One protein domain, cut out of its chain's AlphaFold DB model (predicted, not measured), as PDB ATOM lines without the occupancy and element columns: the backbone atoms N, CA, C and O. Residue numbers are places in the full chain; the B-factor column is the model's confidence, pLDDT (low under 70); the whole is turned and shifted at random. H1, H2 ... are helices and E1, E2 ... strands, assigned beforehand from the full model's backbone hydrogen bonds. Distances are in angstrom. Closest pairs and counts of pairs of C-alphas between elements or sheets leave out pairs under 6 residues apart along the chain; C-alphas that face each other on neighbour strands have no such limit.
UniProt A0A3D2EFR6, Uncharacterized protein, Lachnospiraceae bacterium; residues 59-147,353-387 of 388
ATOM      1  N   ALA A  59      11.160  -8.763 -25.492       92.31
ATOM      2  CA  ALA A  59      10.333  -9.699 -26.248       92.31
ATOM      3  C   ALA A  59      10.347  -9.387 -27.753       92.31
ATOM      4  O   ALA A  59      10.439 -10.305 -28.560       92.31
ATOM      5  N   GLN A  60      10.281  -8.103 -28.125       90.25
ATOM      6  CA  GLN A  60      10.354  -7.655 -29.517       90.25
ATOM      7  C   GLN A  60      11.706  -7.988 -30.147       90.25
ATOM      8  O   GLN A  60      11.724  -8.611 -31.204       90.25
ATOM      9  N   ASP A  61      12.810  -7.658 -29.472       89.38
ATOM     10  CA  ASP A  61      14.166  -7.952 -29.947       89.38
ATOM     11  C   ASP A  61      14.359  -9.460 -30.173       89.38
ATOM     12  O   ASP A  61      14.895  -9.870 -31.201       89.38
ATOM     13  N   ILE A  62      13.878 -10.298 -29.243       91.06
ATOM     14  CA  ILE A  62      13.924 -11.760 -29.383       91.06
ATOM     15  C   ILE A  62      13.087 -12.210 -30.586       91.06
ATOM     16  O   ILE A  62      13.574 -12.980 -31.407       91.06
ATOM     17  N   VAL A  63      11.842 -11.741 -30.726       89.50
ATOM     18  CA  VAL A  63      10.975 -12.128 -31.853       89.50
ATOM     19  C   VAL A  63      11.568 -11.710 -33.197       89.50
ATOM     20  O   VAL A  63      11.545 -12.498 -34.138       89.50
ATOM     21  N   GLU A  64      12.092 -10.492 -33.315       84.81
ATOM     22  CA  GLU A  64      12.720 -10.007 -34.549       84.81
ATOM     23  C   GLU A  64      13.999 -10.779 -34.879       84.81
ATOM     24  O   GLU A  64      14.186 -11.181 -36.027       84.81
ATOM     25  N   GLY A  65      14.823 -11.060 -33.867       83.44
ATOM     26  CA  GLY A  65      16.006 -11.899 -33.989       83.44
ATOM     27  C   GLY A  65      15.680 -13.304 -34.487       83.44
ATOM     28  O   GLY A  65      16.239 -13.757 -35.482       83.44
ATOM     29  N   LEU A  66      14.703 -13.966 -33.861       84.50
ATOM     30  CA  LEU A  66      14.260 -15.310 -34.241       84.50
ATOM     31  C   LEU A  66      13.699 -15.355 -35.662       84.50
ATOM     32  O   LEU A  66      13.889 -16.354 -36.337       84.50
ATOM     33  N   LYS A  67      13.042 -14.298 -36.156       80.50
ATOM     34  CA  LYS A  67      12.542 -14.258 -37.544       80.50
ATOM     35  C   LYS A  67      13.650 -14.270 -38.592       80.50
ATOM     36  O   LYS A  67      13.355 -14.575 -39.745       80.50
ATOM     37  N   ALA A  68      14.891 -13.936 -38.247       75.81
ATOM     38  CA  ALA A  68      15.986 -13.966 -39.209       75.81
ATOM     39  C   ALA A  68      16.421 -15.407 -39.523       75.81
ATOM     40  O   ALA A  68      16.584 -15.748 -40.691       75.81
ATOM     41  N   TYR A  69      16.504 -16.275 -38.517       75.50
ATOM     42  CA  TYR A  69      17.122 -17.603 -38.618       75.50
ATOM     43  C   TYR A  69      16.129 -18.711 -38.988       75.50
ATOM     44  O   TYR A  69      14.919 -18.488 -38.994       75.50
ATOM     45  N   HIS A  70      16.647 -19.873 -39.369       75.69
ATOM     46  CA  HIS A  70      15.910 -21.135 -39.432       75.69
ATOM     47  C   HIS A  70      15.889 -21.817 -38.054       75.69
ATOM     48  O   HIS A  70      16.673 -21.465 -37.171       75.69
ATOM     49  N   ILE A  71      14.969 -22.765 -37.844       77.25
ATOM     50  CA  ILE A  71      14.814 -23.424 -36.537       77.25
ATOM     51  C   ILE A  71      16.074 -24.208 -36.165       77.25
ATOM     52  O   ILE A  71      16.541 -24.070 -35.037       77.25
ATOM     53  N   ASP A  72      16.652 -24.970 -37.089       73.31
ATOM     54  CA  ASP A  72      17.898 -25.698 -36.864       73.31
ATOM     55  C   ASP A  72      19.084 -24.778 -36.527       73.31
ATOM     56  O   ASP A  72      19.840 -25.050 -35.598       73.31
ATOM     57  N   GLU A  73      19.198 -23.619 -37.181       74.88
ATOM     58  CA  GLU A  73      20.201 -22.607 -36.828       74.88
ATOM     59  C   GLU A  73      19.998 -22.066 -35.411       74.88
ATOM     60  O   GLU A  73      20.963 -21.810 -34.689       74.88
ATOM     61  N   ILE A  74      18.743 -21.885 -34.994       81.31
ATOM     62  CA  ILE A  74      18.415 -21.472 -33.628       81.31
ATOM     63  C   ILE A  74      18.805 -22.593 -32.655       81.31
ATOM     64  O   ILE A  74      19.443 -22.318 -31.639       81.31
ATOM     65  N   GLN A  75      18.503 -23.856 -32.960       80.75
ATOM     66  CA  GLN A  75      18.928 -25.002 -32.147       80.75
ATOM     67  C   GLN A  75      20.454 -25.050 -31.989       80.75
ATOM     68  O   GLN A  75      20.951 -25.155 -30.865       80.75
ATOM     69  N   ASP A  76      21.200 -24.890 -33.082       77.62
ATOM     70  CA  ASP A  76      22.665 -24.862 -33.080       77.62
ATOM     71  C   ASP A  76      23.222 -23.713 -32.233       77.62
ATOM     72  O   ASP A  76      24.154 -23.907 -31.447       77.62
ATOM     73  N   GLN A  77      22.627 -22.522 -32.311       81.06
ATOM     74  CA  GLN A  77      23.008 -21.381 -31.473       81.06
ATOM     75  C   GLN A  77      22.775 -21.649 -29.980       81.06
ATOM     76  O   GLN A  77      23.620 -21.321 -29.141       81.06
ATOM     77  N   PHE A  78      21.658 -22.290 -29.627       82.38
ATOM     78  CA  PHE A  78      21.374 -22.682 -28.243       82.38
ATOM     79  C   PHE A  78      22.300 -23.803 -27.747       82.38
ATOM     80  O   PHE A  78      22.689 -23.790 -26.576       82.38
ATOM     81  N   ASN A  79      22.709 -24.723 -28.625       77.44
ATOM     82  CA  ASN A  79      23.664 -25.793 -28.326       77.44
ATOM     83  C   ASN A  79      25.088 -25.275 -28.114       77.44
ATOM     84  O   ASN A  79      25.757 -25.631 -27.142       77.44
ATOM     85  N   THR A  80      25.547 -24.400 -29.007       71.81
ATOM     86  CA  THR A  80      26.878 -23.775 -28.951       71.81
ATOM     87  C   THR A  80      26.960 -22.640 -27.928       71.81
ATOM     88  O   THR A  80      28.056 -22.171 -27.615       71.81
ATOM     89  N   LYS A  81      25.816 -22.218 -27.369       74.12
ATOM     90  CA  LYS A  81      25.663 -21.063 -26.468       74.12
ATOM     91  C   LYS A  81      26.109 -19.741 -27.102       74.12
ATOM     92  O   LYS A  81      26.471 -18.801 -26.389       74.12
ATOM     93  N   HIS A  82      26.084 -19.663 -28.430       75.06
ATOM     94  CA  HIS A  82      26.385 -18.459 -29.191       75.06
ATOM     95  C   HIS A  82      25.096 -17.933 -29.819       75.06
ATOM     96  O   HIS A  82      24.660 -18.410 -30.857       75.06
ATOM     97  N   LEU A  83      24.440 -16.990 -29.138       78.00
ATOM     98  CA  LEU A  83      23.101 -16.524 -29.505       78.00
ATOM     99  C   LEU A  83      23.162 -15.311 -30.446       78.00
ATOM    100  O   LEU A  83      22.751 -14.215 -30.067       78.00
ATOM    101  N   ASP A  84      23.662 -15.511 -31.663       75.00
ATOM    102  CA  ASP A  84      23.746 -14.480 -32.715       75.00
ATOM    103  C   ASP A  84      22.384 -13.887 -33.105       75.00
ATOM    104  O   ASP A  84      22.299 -12.779 -33.642       75.00
ATOM    105  N   MET A  85      21.293 -14.600 -32.816       79.06
ATOM    106  CA  MET A  85      19.931 -14.096 -32.974       79.06
ATOM    107  C   MET A  85      19.568 -12.978 -31.997       79.06
ATOM    108  O   MET A  85      18.622 -12.238 -32.247       79.06
ATOM    109  N   LEU A  86      20.286 -12.839 -30.883       81.94
ATOM    110  CA  LEU A  86      20.036 -11.788 -29.909       81.94
ATOM    111  C   LEU A  86      20.923 -10.580 -30.196       81.94
ATOM    112  O   LEU A  86      22.079 -10.694 -30.597       81.94
ATOM    113  N   ASN A  87      20.392  -9.384 -29.940       73.38
ATOM    114  CA  ASN A  87      21.196  -8.170 -30.005       73.38
ATOM    115  C   ASN A  87      22.393  -8.289 -29.044       73.38
ATOM    116  O   ASN A  87      22.221  -8.694 -27.902       73.38
ATOM    117  N   SER A  88      23.587  -7.870 -29.472       65.12
ATOM    118  CA  SER A  88      24.832  -7.892 -28.679       65.12
ATOM    119  C   SER A  88      24.748  -7.253 -27.281       65.12
ATOM    120  O   SER A  88      25.587  -7.513 -26.420       65.12
ATOM    121  N   THR A  89      23.756  -6.393 -27.039       69.12
ATOM    122  CA  THR A  89      23.487  -5.777 -25.731       69.12
ATOM    123  C   THR A  89      22.720  -6.691 -24.770       69.12
ATOM    124  O   THR A  89      22.671  -6.410 -23.570       69.12
ATOM    125  N   ILE A  90      22.133  -7.770 -25.285       77.06
ATOM    126  CA  ILE A  90      21.383  -8.783 -24.556       77.06
ATOM    127  C   ILE A  90      22.342  -9.921 -24.225       77.06
ATOM    128  O   ILE A  90      22.979 -10.507 -25.092       77.06
ATOM    129  N   THR A  91      22.442 -10.246 -22.942       81.50
ATOM    130  CA  THR A  91      23.254 -11.375 -22.469       81.50
ATOM    131  C   THR A  91      22.411 -12.252 -21.565       81.50
ATOM    132  O   THR A  91      21.608 -11.738 -20.788       81.50
ATOM    133  N   CYS A  92      22.587 -13.566 -21.651       84.31
ATOM    134  CA  CYS A  92      21.965 -14.530 -20.749       84.31
ATOM    135  C   CYS A  92      23.041 -15.342 -20.025       84.31
ATOM    136  O   CYS A  92      24.175 -15.453 -20.488       84.31
ATOM    137  N   GLU A  93      22.683 -15.902 -18.875       86.12
ATOM    138  CA  GLU A  93      23.582 -16.766 -18.105       86.12
ATOM    139  C   GLU A  93      23.532 -18.212 -18.597       86.12
ATOM    140  O   GLU A  93      24.559 -18.879 -18.706       86.12
ATOM    141  N   GLU A  94      22.330 -18.686 -18.913       85.75
ATOM    142  CA  GLU A  94      22.083 -20.063 -19.315       85.75
ATOM    143  C   GLU A  94      20.988 -20.103 -20.375       85.75
ATOM    144  O   GLU A  94      20.028 -19.325 -20.330       85.75
ATOM    145  N   CYS A  95      21.145 -21.013 -21.329       86.06
ATOM    146  CA  CYS A  95      20.185 -21.267 -22.382       86.06
ATOM    147  C   CYS A  95      19.948 -22.778 -22.499       86.06
ATOM    148  O   CYS A  95      20.884 -23.572 -22.398       86.06
ATOM    149  N   LYS A  96      18.686 -23.168 -22.677       87.62
ATOM    150  CA  LYS A  96      18.241 -24.549 -22.908       87.62
ATOM    151  C   LYS A  96      17.301 -24.544 -24.109       87.62
ATOM    152  O   LYS A  96      16.502 -23.617 -24.225       87.62
ATOM    153  N   TYR A  97      17.330 -25.599 -24.918       86.50
ATOM    154  CA  TYR A  97      16.218 -25.921 -25.808       86.50
ATOM    155  C   TYR A  97      15.635 -27.304 -25.490       86.50
ATOM    156  O   TYR A  97      16.280 -28.123 -24.831       86.50
ATOM    157  N   ASP A  98      14.389 -27.513 -25.888       85.69
ATOM    158  CA  ASP A  98      13.627 -28.753 -25.773       85.69
ATOM    159  C   ASP A  98      12.765 -28.908 -27.031       85.69
ATOM    160  O   ASP A  98      12.313 -27.907 -27.596       85.69
ATOM    161  N   ASP A  99      12.534 -30.141 -27.463       82.56
ATOM    162  CA  ASP A  99      11.696 -30.463 -28.620       82.56
ATOM    163  C   ASP A  99      10.627 -31.468 -28.191       82.56
ATOM    164  O   ASP A  99      10.929 -32.519 -27.623       82.56
ATOM    165  N   ASP A 100       9.366 -31.133 -28.456       76.62
ATOM    166  CA  ASP A 100       8.216 -31.990 -28.161       76.62
ATOM    167  C   ASP A 100       8.040 -33.119 -29.202       76.62
ATOM    168  O   ASP A 100       7.155 -33.964 -29.080       76.62
ATOM    169  N   GLY A 101       8.861 -33.148 -30.260       72.06
ATOM    170  CA  GLY A 101       8.794 -34.133 -31.348       72.06
ATOM    171  C   GLY A 101       7.584 -33.946 -32.272       72.06
ATOM    172  O   GLY A 101       7.356 -34.744 -33.181       72.06
ATOM    173  N   SER A 102       6.808 -32.887 -32.042       73.25
ATOM    174  CA  SER A 102       5.623 -32.470 -32.794       73.25
ATOM    175  C   SER A 102       5.907 -31.271 -33.710       73.25
ATOM    176  O   SER A 102       4.977 -30.632 -34.200       73.25
ATOM    177  N   ASN A 103       7.190 -30.971 -33.961       75.94
ATOM    178  CA  ASN A 103       7.668 -29.756 -34.637       75.94
ATOM    179  C   ASN A 103       7.318 -28.474 -33.872       75.94
ATOM    180  O   ASN A 103       7.044 -27.417 -34.450       75.94
ATOM    181  N   VAL A 104       7.323 -28.602 -32.547       83.56
ATOM    182  CA  VAL A 104       7.154 -27.518 -31.594       83.56
ATOM    183  C   VAL A 104       8.378 -27.496 -30.694       83.56
ATOM    184  O   VAL A 104       8.643 -28.437 -29.947       83.56
ATOM    185  N   TYR A 105       9.099 -26.387 -30.751       87.50
ATOM    186  CA  TYR A 105      10.387 -26.213 -30.104       87.50
ATOM    187  C   TYR A 105      10.274 -25.180 -28.993       87.50
ATOM    188  O   TYR A 105       9.712 -24.099 -29.184       87.50
ATOM    189  N   TYR A 106      10.831 -25.497 -27.831       90.94
ATOM    190  CA  TYR A 106      10.843 -24.609 -26.678       90.94
ATOM    191  C   TYR A 106      12.266 -24.191 -26.352       90.94
ATOM    192  O   TYR A 106      13.134 -25.028 -26.130       90.94
ATOM    193  N   PHE A 107      12.492 -22.887 -26.250       91.69
ATOM    194  CA  PHE A 107      13.772 -22.322 -25.859       91.69
ATOM    195  C   PHE A 107      13.618 -21.510 -24.581       91.69
ATOM    196  O   PHE A 107      12.649 -20.775 -24.390       91.69
ATOM    197  N   TYR A 108      14.590 -21.639 -23.691       92.38
ATOM    198  CA  TYR A 108      14.555 -21.044 -22.366       92.38
ATOM    199  C   TYR A 108      15.843 -20.277 -22.123       92.38
ATOM    200  O   TYR A 108      16.933 -20.823 -22.295       92.38
ATOM    201  N   LEU A 109      15.715 -19.028 -21.688       92.38
ATOM    202  CA  LEU A 109      16.835 -18.156 -21.363       92.38
ATOM    203  C   LEU A 109      16.745 -17.721 -19.900       92.38
ATOM    204  O   LEU A 109      15.731 -17.162 -19.469       92.38
ATOM    205  N   LYS A 110      17.824 -17.945 -19.155       93.44
ATOM    206  CA  LYS A 110      17.972 -17.562 -17.749       93.44
ATOM    207  C   LYS A 110      18.733 -16.253 -17.616       93.44
ATOM    208  O   LYS A 110      19.781 -16.069 -18.245       93.44
ATOM    209  N   ASN A 111      18.260 -15.385 -16.725       91.88
ATOM    210  CA  ASN A 111      18.924 -14.135 -16.362       91.88
ATOM    211  C   ASN A 111      19.310 -13.280 -17.581       91.88
ATOM    212  O   ASN A 111      20.426 -12.763 -17.673       91.88
ATOM    213  N   VAL A 112      18.369 -13.108 -18.508       90.56
ATOM    214  CA  VAL A 112      18.504 -12.228 -19.665       90.56
ATOM    215  C   VAL A 112      18.591 -10.783 -19.192       90.56
ATOM    216  O   VAL A 112      17.650 -10.235 -18.607       90.56
ATOM    217  N   LYS A 113      19.745 -10.156 -19.411       89.06
ATOM    218  CA  LYS A 113      20.022  -8.777 -19.014       89.06
ATOM    219  C   LYS A 113      19.732  -7.836 -20.169       89.06
ATOM    220  O   LYS A 113      20.308  -7.974 -21.243       89.06
ATOM    221  N   LEU A 114      18.896  -6.841 -19.893       86.12
ATOM    222  CA  LEU A 114      18.674  -5.686 -20.754       86.12
ATOM    223  C   LEU A 114      18.815  -4.422 -19.900       86.12
ATOM    224  O   LEU A 114      18.018  -4.167 -18.988       86.12
ATOM    225  N   GLU A 115      19.851  -3.631 -20.181       81.75
ATOM    226  CA  GLU A 115      20.240  -2.461 -19.382       81.75
ATOM    227  C   GLU A 115      20.406  -2.801 -17.879       81.75
ATOM    228  O   GLU A 115      21.264  -3.590 -17.496       81.75
ATOM    229  N   ASN A 116      19.564  -2.217 -17.012       83.88
ATOM    230  CA  ASN A 116      19.571  -2.404 -15.555       83.88
ATOM    231  C   ASN A 116      18.438  -3.336 -15.089       83.88
ATOM    232  O   ASN A 116      17.933  -3.176 -13.974       83.88
ATOM    233  N   SER A 117      17.936  -4.208 -15.960       88.62
ATOM    234  CA  SER A 117      16.873  -5.160 -15.643       88.62
ATOM    235  C   SER A 117      17.279  -6.567 -16.063       88.62
ATOM    236  O   SER A 117      17.996  -6.752 -17.043       88.62
ATOM    237  N   THR A 118      16.826  -7.549 -15.292       92.62
ATOM    238  CA  THR A 118      17.095  -8.968 -15.521       92.62
ATOM    239  C   THR A 118      15.770  -9.712 -15.544       92.62
ATOM    240  O   THR A 118      14.902  -9.457 -14.703       92.62
ATOM    241  N   PHE A 119      15.623 -10.588 -16.526       94.38
ATOM    242  CA  PHE A 119      14.401 -11.325 -16.818       94.38
ATOM    243  C   PHE A 119      14.724 -12.785 -17.112       94.38
ATOM    244  O   PHE A 119      15.857 -13.105 -17.457       94.38
ATOM    245  N   ASP A 120      13.713 -13.640 -17.048       95.31
ATOM    246  CA  ASP A 120      13.774 -14.974 -17.649       95.31
ATOM    247  C   ASP A 120      12.836 -15.000 -18.858       95.31
ATOM    248  O   ASP A 120      11.777 -14.366 -18.831       95.31
ATOM    249  N   ALA A 121      13.220 -15.702 -19.921       94.12
ATOM    250  CA  ALA A 121      12.429 -15.782 -21.144       94.12
ATOM    251  C   ALA A 121      12.133 -17.234 -21.513       94.12
ATOM    252  O   ALA A 121      13.005 -18.101 -21.433       94.12
ATOM    253  N   LYS A 122      10.899 -17.468 -21.952       94.44
ATOM    254  CA  LYS A 122      10.450 -18.708 -22.573       94.44
ATOM    255  C   LYS A 122       9.984 -18.384 -23.984       94.44
ATOM    256  O   LYS A 122       9.201 -17.464 -24.186       94.44
ATOM    257  N   ILE A 123      10.486 -19.136 -24.944       93.88
ATOM    258  CA  ILE A 123      10.240 -18.965 -26.369       93.88
ATOM    259  C   ILE A 123       9.637 -20.277 -26.859       93.88
ATOM    260  O   ILE A 123      10.164 -21.344 -26.557       93.88
ATOM    261  N   LYS A 124       8.546 -20.201 -27.608       91.88
ATOM    262  CA  LYS A 124       7.946 -21.333 -28.310       91.88
ATOM    263  C   LYS A 124       7.988 -21.039 -29.806       91.88
ATOM    264  O   LYS A 124       7.499 -19.991 -30.223       91.88
ATOM    265  N   LEU A 125       8.558 -21.953 -30.586       88.50
ATOM    266  CA  LEU A 125       8.491 -21.961 -32.046       88.50
ATOM    267  C   LEU A 125       7.603 -23.126 -32.479       88.50
ATOM    268  O   LEU A 125       7.879 -24.267 -32.125       88.50
ATOM    269  N   ASP A 126       6.534 -22.847 -33.212       84.19
ATOM    270  CA  ASP A 126       5.542 -23.839 -33.626       84.19
ATOM    271  C   ASP A 126       5.490 -23.917 -35.155       84.19
ATOM    272  O   ASP A 126       4.994 -23.004 -35.822       84.19
ATOM    273  N   ALA A 127       6.054 -24.992 -35.707       76.88
ATOM    274  CA  ALA A 127       6.071 -25.273 -37.141       76.88
ATOM    275  C   ALA A 127       5.029 -26.335 -37.548       76.88
ATOM    276  O   ALA A 127       4.929 -26.684 -38.723       76.88
ATOM    277  N   SER A 128       4.243 -26.847 -36.594       75.88
ATOM    278  CA  SER A 128       3.367 -28.013 -36.780       75.88
ATOM    279  C   SER A 128       2.281 -27.819 -37.848       75.88
ATOM    280  O   SER A 128       1.905 -28.772 -38.529       75.88
ATOM    281  N   ALA A 129       1.812 -26.582 -38.039       67.94
ATOM    282  CA  ALA A 129       0.793 -26.228 -39.027       67.94
ATOM    283  C   ALA A 129       1.349 -25.987 -40.446       67.94
ATOM    284  O   ALA A 129       0.575 -25.810 -41.387       67.94
ATOM    285  N   TYR A 130       2.675 -25.967 -40.613       67.44
ATOM    286  CA  TYR A 130       3.352 -25.616 -41.865       67.44
ATOM    287  C   TYR A 130       4.029 -26.835 -42.511       67.44
ATOM    288  O   TYR A 130       5.106 -26.727 -43.101       67.44
ATOM    289  N   ILE A 131       3.378 -27.998 -42.415       62.59
ATOM    290  CA  ILE A 131       3.823 -29.281 -42.972       62.59
ATOM    291  C   ILE A 131       2.980 -29.608 -44.213       62.59
ATOM    292  O   ILE A 131       1.787 -29.304 -44.263       62.59
ATOM    293  N   ASP A 132       3.569 -30.220 -45.243       54.25
ATOM    294  CA  ASP A 132       2.788 -30.650 -46.406       54.25
ATOM    295  C   ASP A 132       1.735 -31.701 -46.001       54.25
ATOM    296  O   ASP A 132       2.010 -32.637 -45.251       54.25
ATOM    297  N   GLY A 133       0.495 -31.522 -46.461       53.62
ATOM    298  CA  GLY A 133      -0.635 -32.392 -46.117       53.62
ATOM    299  C   GLY A 133      -1.408 -32.057 -44.831       53.62
ATOM    300  O   GLY A 133      -2.440 -32.692 -44.590       53.62
ATOM    301  N   THR A 134      -1.012 -31.056 -44.030       55.03
ATOM    302  CA  THR A 134      -1.834 -30.601 -42.891       55.03
ATOM    303  C   THR A 134      -3.001 -29.729 -43.359       55.03
ATOM    304  O   THR A 134      -2.866 -28.842 -44.197       55.03
ATOM    305  N   SER A 135      -4.199 -30.013 -42.840       47.62
ATOM    306  CA  SER A 135      -5.444 -29.308 -43.203       47.62
ATOM    307  C   SER A 135      -5.694 -28.055 -42.360       47.62
ATOM    308  O   SER A 135      -6.604 -27.283 -42.659       47.62
ATOM    309  N   GLU A 136      -4.937 -27.894 -41.275       53.25
ATOM    310  CA  GLU A 136      -5.051 -26.769 -40.359       53.25
ATOM    311  C   GLU A 136      -4.197 -25.618 -40.883       53.25
ATOM    312  O   GLU A 136      -2.981 -25.732 -41.010       53.25
ATOM    313  N   ALA A 137      -4.849 -24.509 -41.219       53.31
ATOM    314  CA  ALA A 137      -4.154 -23.265 -41.479       53.31
ATOM    315  C   ALA A 137      -3.459 -22.814 -40.186       53.31
ATOM    316  O   ALA A 137      -4.116 -22.691 -39.149       53.31
ATOM    317  N   GLY A 138      -2.150 -22.543 -40.244       56.69
ATOM    318  CA  GLY A 138      -1.455 -21.817 -39.173       56.69
ATOM    319  C   GLY A 138      -2.110 -20.454 -38.910       56.69
ATOM    320  O   GLY A 138      -3.030 -20.055 -39.632       56.69
ATOM    321  N   LYS A 139      -1.635 -19.687 -37.914       57.38
ATOM    322  CA  LYS A 139      -2.272 -18.413 -37.488       57.38
ATOM    323  C   LYS A 139      -2.528 -17.396 -38.628       57.38
ATOM    324  O   LYS A 139      -3.288 -16.448 -38.421       57.38
ATOM    325  N   HIS A 140      -1.931 -17.578 -39.813       52.62
ATOM    326  CA  HIS A 140      -1.984 -16.649 -40.945       52.62
ATOM    327  C   HIS A 140      -2.346 -17.242 -42.328       52.62
ATOM    328  O   HIS A 140      -2.008 -16.620 -43.334       52.62
ATOM    329  N   ASP A 141      -3.034 -18.389 -42.416       50.62
ATOM    330  CA  ASP A 141      -3.461 -18.993 -43.706       50.62
ATOM    331  C   ASP A 141      -2.302 -19.176 -44.716       50.62
ATOM    332  O   ASP A 141      -2.456 -18.991 -45.927       50.62
ATOM    333  N   MET A 142      -1.105 -19.504 -44.222       52.88
ATOM    334  CA  MET A 142       0.077 -19.683 -45.067       52.88
ATOM    335  C   MET A 142       0.243 -21.140 -45.476       52.88
ATOM    336  O   MET A 142       0.068 -22.052 -44.672       52.88
ATOM    337  N   HIS A 143       0.592 -21.350 -46.743       51.66
ATOM    338  CA  HIS A 143       0.919 -22.674 -47.251       51.66
ATOM    339  C   HIS A 143       2.330 -23.087 -46.814       51.66
ATOM    340  O   HIS A 143       3.204 -22.217 -46.730       51.66
ATOM    341  N   PRO A 144       2.564 -24.391 -46.579       51.75
ATOM    342  CA  PRO A 144       3.901 -24.913 -46.334       51.75
ATOM    343  C   PRO A 144       4.827 -24.525 -47.488       51.75
ATOM    344  O   PRO A 144       4.429 -24.535 -48.658       51.75
ATOM    345  N   ASN A 145       6.061 -24.167 -47.151       48.69
ATOM    346  CA  ASN A 145       7.106 -24.073 -48.154       48.69
ATOM    347  C   ASN A 145       7.581 -25.509 -48.468       48.69
ATOM    348  O   ASN A 145       7.686 -26.358 -47.588       48.69
ATOM    349  N   THR A 146       7.758 -25.820 -49.749       48.75
ATOM    350  CA  THR A 146       8.120 -27.171 -50.220       48.75
ATOM    351  C   THR A 146       9.463 -27.182 -50.943       48.75
ATOM    352  O   THR A 146       9.796 -28.154 -51.620       48.75
ATOM    353  N   SER A 147      10.207 -26.081 -50.837       49.22
ATOM    354  CA  SER A 147      11.492 -25.868 -51.491       49.22
ATOM    355  C   SER A 147      12.497 -25.332 -50.476       49.22
ATOM    356  O   SER A 147      12.184 -24.414 -49.712       49.22
ATOM    357  N   GLU A 353      11.907 -25.296 -42.506       54.47
ATOM    358  CA  GLU A 353      11.859 -24.601 -41.206       54.47
ATOM    359  C   GLU A 353      11.882 -23.070 -41.337       54.47
ATOM    360  O   GLU A 353      12.590 -22.344 -40.641       54.47
ATOM    361  N   PHE A 354      11.138 -22.572 -42.314       56.53
ATOM    362  CA  PHE A 354      11.121 -21.195 -42.759       56.53
ATOM    363  C   PHE A 354       9.870 -20.452 -42.291       56.53
ATOM    364  O   PHE A 354       9.882 -19.227 -42.214       56.53
ATOM    365  N   ILE A 355       8.800 -21.185 -41.969       63.72
ATOM    366  CA  ILE A 355       7.542 -20.629 -41.478       63.72
ATOM    367  C   ILE A 355       7.220 -21.301 -40.150       63.72
ATOM    368  O   ILE A 355       7.102 -22.522 -40.071       63.72
ATOM    369  N   TYR A 356       7.115 -20.493 -39.105       75.44
ATOM    370  CA  TYR A 356       6.722 -20.931 -37.772       75.44
ATOM    371  C   TYR A 356       6.109 -19.771 -37.001       75.44
ATOM    372  O   TYR A 356       6.489 -18.603 -37.168       75.44
ATOM    373  N   ASP A 357       5.167 -20.116 -36.133       83.00
ATOM    374  CA  ASP A 357       4.622 -19.189 -35.156       83.00
ATOM    375  C   ASP A 357       5.592 -19.077 -33.978       83.00
ATOM    376  O   ASP A 357       6.177 -20.057 -33.522       83.00
ATOM    377  N   ILE A 358       5.781 -17.855 -33.501       89.50
ATOM    378  CA  ILE A 358       6.690 -17.492 -32.422       89.50
ATOM    379  C   ILE A 358       5.838 -16.976 -31.268       89.50
ATOM    380  O   ILE A 358       5.053 -16.048 -31.443       89.50
ATOM    381  N   GLU A 359       6.032 -17.516 -30.075       92.38
ATOM    382  CA  GLU A 359       5.488 -16.956 -28.840       92.38
ATOM    383  C   GLU A 359       6.643 -16.723 -27.864       92.38
ATOM    384  O   GLU A 359       7.353 -17.655 -27.489       92.38
ATOM    385  N   VAL A 360       6.855 -15.464 -27.471       93.75
ATOM    386  CA  VAL A 360       7.889 -15.073 -26.506       93.75
ATOM    387  C   VAL A 360       7.232 -14.558 -25.241       93.75
ATOM    388  O   VAL A 360       6.566 -13.523 -25.228       93.75
ATOM    389  N   GLU A 361       7.471 -15.262 -24.146       95.19
ATOM    390  CA  GLU A 361       6.986 -14.932 -22.819       95.19
ATOM    391  C   GLU A 361       8.152 -14.466 -21.938       95.19
ATOM    392  O   GLU A 361       9.116 -15.196 -21.708       95.19
ATOM    393  N   ILE A 362       8.054 -13.243 -21.413       95.38
ATOM    394  CA  ILE A 362       9.049 -12.659 -20.510       95.38
ATOM    395  C   ILE A 362       8.516 -12.671 -19.086       95.38
ATOM    396  O   ILE A 362       7.409 -12.196 -18.810       95.38
ATOM    397  N   TYR A 363       9.335 -13.156 -18.164       95.00
ATOM    398  CA  TYR A 363       9.021 -13.336 -16.756       95.00
ATOM    399  C   TYR A 363       9.955 -12.522 -15.865       95.00
ATOM    400  O   TYR A 363      11.039 -12.089 -16.267       95.00
ATOM    401  N   GLN A 364       9.529 -12.307 -14.619       91.94
ATOM    402  CA  GLN A 364      10.463 -11.880 -13.582       91.94
ATOM    403  C   GLN A 364      11.537 -12.945 -13.345       91.94
ATOM    404  O   GLN A 364      11.283 -14.138 -13.496       91.94
ATOM    405  N   GLN A 365      12.720 -12.485 -12.941       92.19
ATOM    406  CA  GLN A 365      13.836 -13.340 -12.553       92.19
ATOM    407  C   GLN A 365      13.414 -14.399 -11.520       92.19
ATOM    408  O   GLN A 365      12.755 -14.076 -10.528       92.19
ATOM    409  N   GLY A 366      13.855 -15.639 -11.734       88.62
ATOM    410  CA  GLY A 366      13.565 -16.801 -10.894       88.62
ATOM    411  C   GLY A 366      12.504 -17.735 -11.478       88.62
ATOM    412  O   GLY A 366      12.314 -18.826 -10.948       88.62
ATOM    413  N   ALA A 367      11.849 -17.349 -12.577       91.31
ATOM    414  CA  ALA A 367      10.903 -18.206 -13.284       91.31
ATOM    415  C   ALA A 367      11.589 -19.402 -13.956       91.31
ATOM    416  O   ALA A 367      11.000 -20.477 -14.024       91.31
ATOM    417  N   TYR A 368      12.838 -19.241 -14.404       89.88
ATOM    418  CA  TYR A 368      13.604 -20.331 -15.011       89.88
ATOM    419  C   TYR A 368      13.791 -21.511 -14.040       89.88
ATOM    420  O   TYR A 368      13.579 -22.660 -14.412       89.88
ATOM    421  N   GLU A 369      14.101 -21.228 -12.771       88.38
ATOM    422  CA  GLU A 369      14.283 -22.249 -11.723       88.38
ATOM    423  C   GLU A 369      12.972 -22.968 -11.354       88.38
ATOM    424  O   GLU A 369      12.986 -24.121 -10.927       88.38
ATOM    425  N   ASP A 370      11.830 -22.300 -11.541       87.50
ATOM    426  CA  ASP A 370      10.484 -22.863 -11.351       87.50
ATOM    427  C   ASP A 370       9.941 -23.519 -12.637       87.50
ATOM    428  O   ASP A 370       8.752 -23.820 -12.728       87.50
ATOM    429  N   ASN A 371      10.782 -23.712 -13.664       85.62
ATOM    430  CA  ASN A 371      10.385 -24.204 -14.990       85.62
ATOM    431  C   ASN A 371       9.184 -23.445 -15.586       85.62
ATOM    432  O   ASN A 371       8.324 -24.034 -16.242       85.62
ATOM    433  N   PHE A 372       9.112 -22.132 -15.348       88.19
ATOM    434  CA  PHE A 372       8.017 -21.267 -15.792       88.19
ATOM    435  C   PHE A 372       6.636 -21.735 -15.293       88.19
ATOM    436  O   PHE A 372       5.623 -21.586 -15.982       88.19
ATOM    437  N   GLY A 373       6.604 -22.316 -14.090       79.50
ATOM    438  CA  GLY A 373       5.412 -22.832 -13.429       79.50
ATOM    439  C   GLY A 373       4.421 -21.757 -12.975       79.50
ATOM    440  O   GLY A 373       4.549 -20.563 -13.245       79.50
ATOM    441  N   THR A 374       3.389 -22.175 -12.243       74.44
ATOM    442  CA  THR A 374       2.269 -21.307 -11.832       74.44
ATOM    443  C   THR A 374       2.659 -20.165 -10.893       74.44
ATOM    444  O   THR A 374       1.908 -19.195 -10.784       74.44
ATOM    445  N   ASN A 375       3.817 -20.244 -10.232       75.38
ATOM    446  CA  ASN A 375       4.323 -19.180  -9.362       75.38
ATOM    447  C   ASN A 375       5.133 -18.124 -10.130       75.38
ATOM    448  O   ASN A 375       5.460 -17.070  -9.579       75.38
ATOM    449  N   SER A 376       5.441 -18.380 -11.402       84.44
ATOM    450  CA  SER A 376       6.235 -17.494 -12.242       84.44
ATOM    451  C   SER A 376       5.413 -16.291 -12.705       84.44
ATOM    452  O   SER A 376       4.409 -16.415 -13.411       84.44
ATOM    453  N   GLN A 377       5.847 -15.082 -12.339       86.50
ATOM    454  CA  GLN A 377       5.151 -13.864 -12.746       86.50
ATOM    455  C   GLN A 377       5.513 -13.482 -14.187       86.50
ATOM    456  O   GLN A 377       6.530 -12.823 -14.425       86.50
ATOM    457  N   ARG A 378       4.637 -13.827 -15.139       91.56
ATOM    458  CA  ARG A 378       4.727 -13.348 -16.526       91.56
ATOM    459  C   ARG A 378       4.497 -11.838 -16.580       91.56
ATOM    460  O   ARG A 378       3.525 -11.315 -16.030       91.56
ATOM    461  N   LEU A 379       5.408 -11.130 -17.233       90.62
ATOM    462  CA  LEU A 379       5.362  -9.684 -17.430       90.62
ATOM    463  C   LEU A 379       4.755  -9.325 -18.782       90.62
ATOM    464  O   LEU A 379       3.950  -8.397 -18.854       90.62
ATOM    465  N   VAL A 380       5.161 -10.043 -19.829       92.56
ATOM    466  CA  VAL A 380       4.778  -9.810 -21.225       92.56
ATOM    467  C   VAL A 380       4.691 -11.161 -21.936       92.56
ATOM    468  O   VAL A 380       5.464 -12.063 -21.632       92.56
ATOM    469  N   SER A 381       3.747 -11.289 -22.861       92.88
ATOM    470  CA  SER A 381       3.729 -12.323 -23.896       92.88
ATOM    471  C   SER A 381       3.559 -11.595 -25.226       92.88
ATOM    472  O   SER A 381       2.771 -10.643 -25.308       92.88
ATOM    473  N   LEU A 382       4.374 -11.961 -26.208       91.44
ATOM    474  CA  LEU A 382       4.368 -11.372 -27.534       91.44
ATOM    475  C   LEU A 382       4.378 -12.483 -28.574       91.44
ATOM    476  O   LEU A 382       5.265 -13.335 -28.575       91.44
ATOM    477  N   ASP A 383       3.399 -12.418 -29.464       88.19
ATOM    478  CA  ASP A 383       3.283 -13.318 -30.598       88.19
ATOM    479  C   ASP A 383       3.961 -12.704 -31.825       88.19
ATOM    480  O   ASP A 383       3.890 -11.496 -32.079       88.19
ATOM    481  N   GLY A 384       4.578 -13.554 -32.630       81.75
ATOM    482  CA  GLY A 384       5.059 -13.234 -33.960       81.75
ATOM    483  C   GLY A 384       4.935 -14.447 -34.870       81.75
ATOM    484  O   GLY A 384       4.634 -15.543 -34.422       81.75
ATOM    485  N   THR A 385       5.215 -14.249 -36.150       75.94
ATOM    486  CA  THR A 385       5.357 -15.348 -37.107       75.94
ATOM    487  C   THR A 385       6.487 -14.990 -38.057       75.94
ATOM    488  O   THR A 385       6.629 -13.815 -38.438       75.94
ATOM    489  N   LYS A 386       7.320 -15.971 -38.400       69.75
ATOM    490  CA  LYS A 386       8.273 -15.840 -39.500       69.75
ATOM    491  C   LYS A 386       7.531 -16.134 -40.801       69.75
ATOM    492  O   LYS A 386       7.102 -17.257 -41.032       69.75
ATOM    493  N   ASN A 387       7.372 -15.097 -41.616       60.78
ATOM    494  CA  ASN A 387       6.702 -15.152 -42.907       60.78
ATOM    495  C   ASN A 387       7.668 -14.599 -43.955       60.78
ATOM    496  O   ASN A 387       8.063 -13.442 -43.813       60.78
TER     497      ASN A 387
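AT A GLANCE: This is residues 59 to 147 and 353 to 387 of the 388 residues of an uncharacterized protein of Lachnospiraceae bacterium (UniProt A0A3D2EFR6). One twisted sheet of five strands forms a wall, with two short helices over one of its faces: H1 over E4 and E5, H2 over E1 and E2. The unnamed residues 127 to 147 carry the model farthest from its middle, to 25 A from the mean of the C-alphas. The printed part has 124 residues, with the elements in the order H1 H2 E1 E2 E3 E4 E5; the sheet runs E1 E2 E3 E4 E5, all antiparallel. The class is mixed, helices and strands, in two layers, that is, helices on one face of a sheet. The whole is compact, with a radius of gyration of the C-alphas of 14.6 A and spans of 45 by 30 by 23 A.

HOW THE PARTS SIT: H1, residues 59 to 68, is on the sheet at a height of 8.3 A over it. It lies over E4, residues 356 to 364, and only just over E5, residues 378 to 386, where 3 of its C-alphas fall. It runs along the strands, at 24 degrees to E4 on the local plane; its closest C-alphas to E5 are those of Lys 67 and Lys 386, 5.0 A apart. H2, residues 71 to 80, is on the same face at a height of 9.4 A over the sheet. It lies over E2, residues 104 to 114, and only just over E1, residues 94 to 99, where 3 of its C-alphas fall. It runs slantwise to the strands, at 49 degrees to E2 on the local plane; its closest C-alphas to E1 are those of Phe 78 and Cys 95, 6.1 A apart. H1 and H2 are close but not clearly touching, with the closest C-alphas, Leu 66 and Ile 74, 7.5 A apart. In H2 every O i to N i+4 pair is within hydrogen-bond range, in H1 5 of 6. E1, E2 and E3, residues 117 to 126, form a meander, each strand the antiparallel neighbour of the one before. Within hydrogen-bond range are N 98 and O 106 of the hairpin E1 and E2, 2.8 A, and N 107 and O 123 of the hairpin E2 and E3, 2.8 A. So are N 122 and O 361 of E3 and E4, 2.9 A, and N 360 and O 382 of the hairpin E4 and E5, 2.9 A.

IN THESE COORDINATES: H1 begins at C-alpha 59, (10.333, -9.699, -26.248), and spans 14.8 A; H2 spans 14.3 A. E1 measures 17.4 A and E2 27.0 A, bending by 75 degrees at residue 111. E3 measures 28.3 A, E4 26.1 A, and E5 23.4 A, ending at C-alpha 386, (8.273, -15.840, -39.500).

THE WHOLE: The C-alphas farthest apart, Asn 116 and Gly 133, are 47.3 A apart. Residues 148 to 352 are not printed, and C-alphas 147 and 353 stand 10.4 A apart across that cut. The links H2 to E1 and E4 to E5 are long, with 13 residues each. The mean pLDDT of the printed part is 79.0; residues 88 to 89, 129 to 147, 353 to 355 and 386 to 387 are under 70.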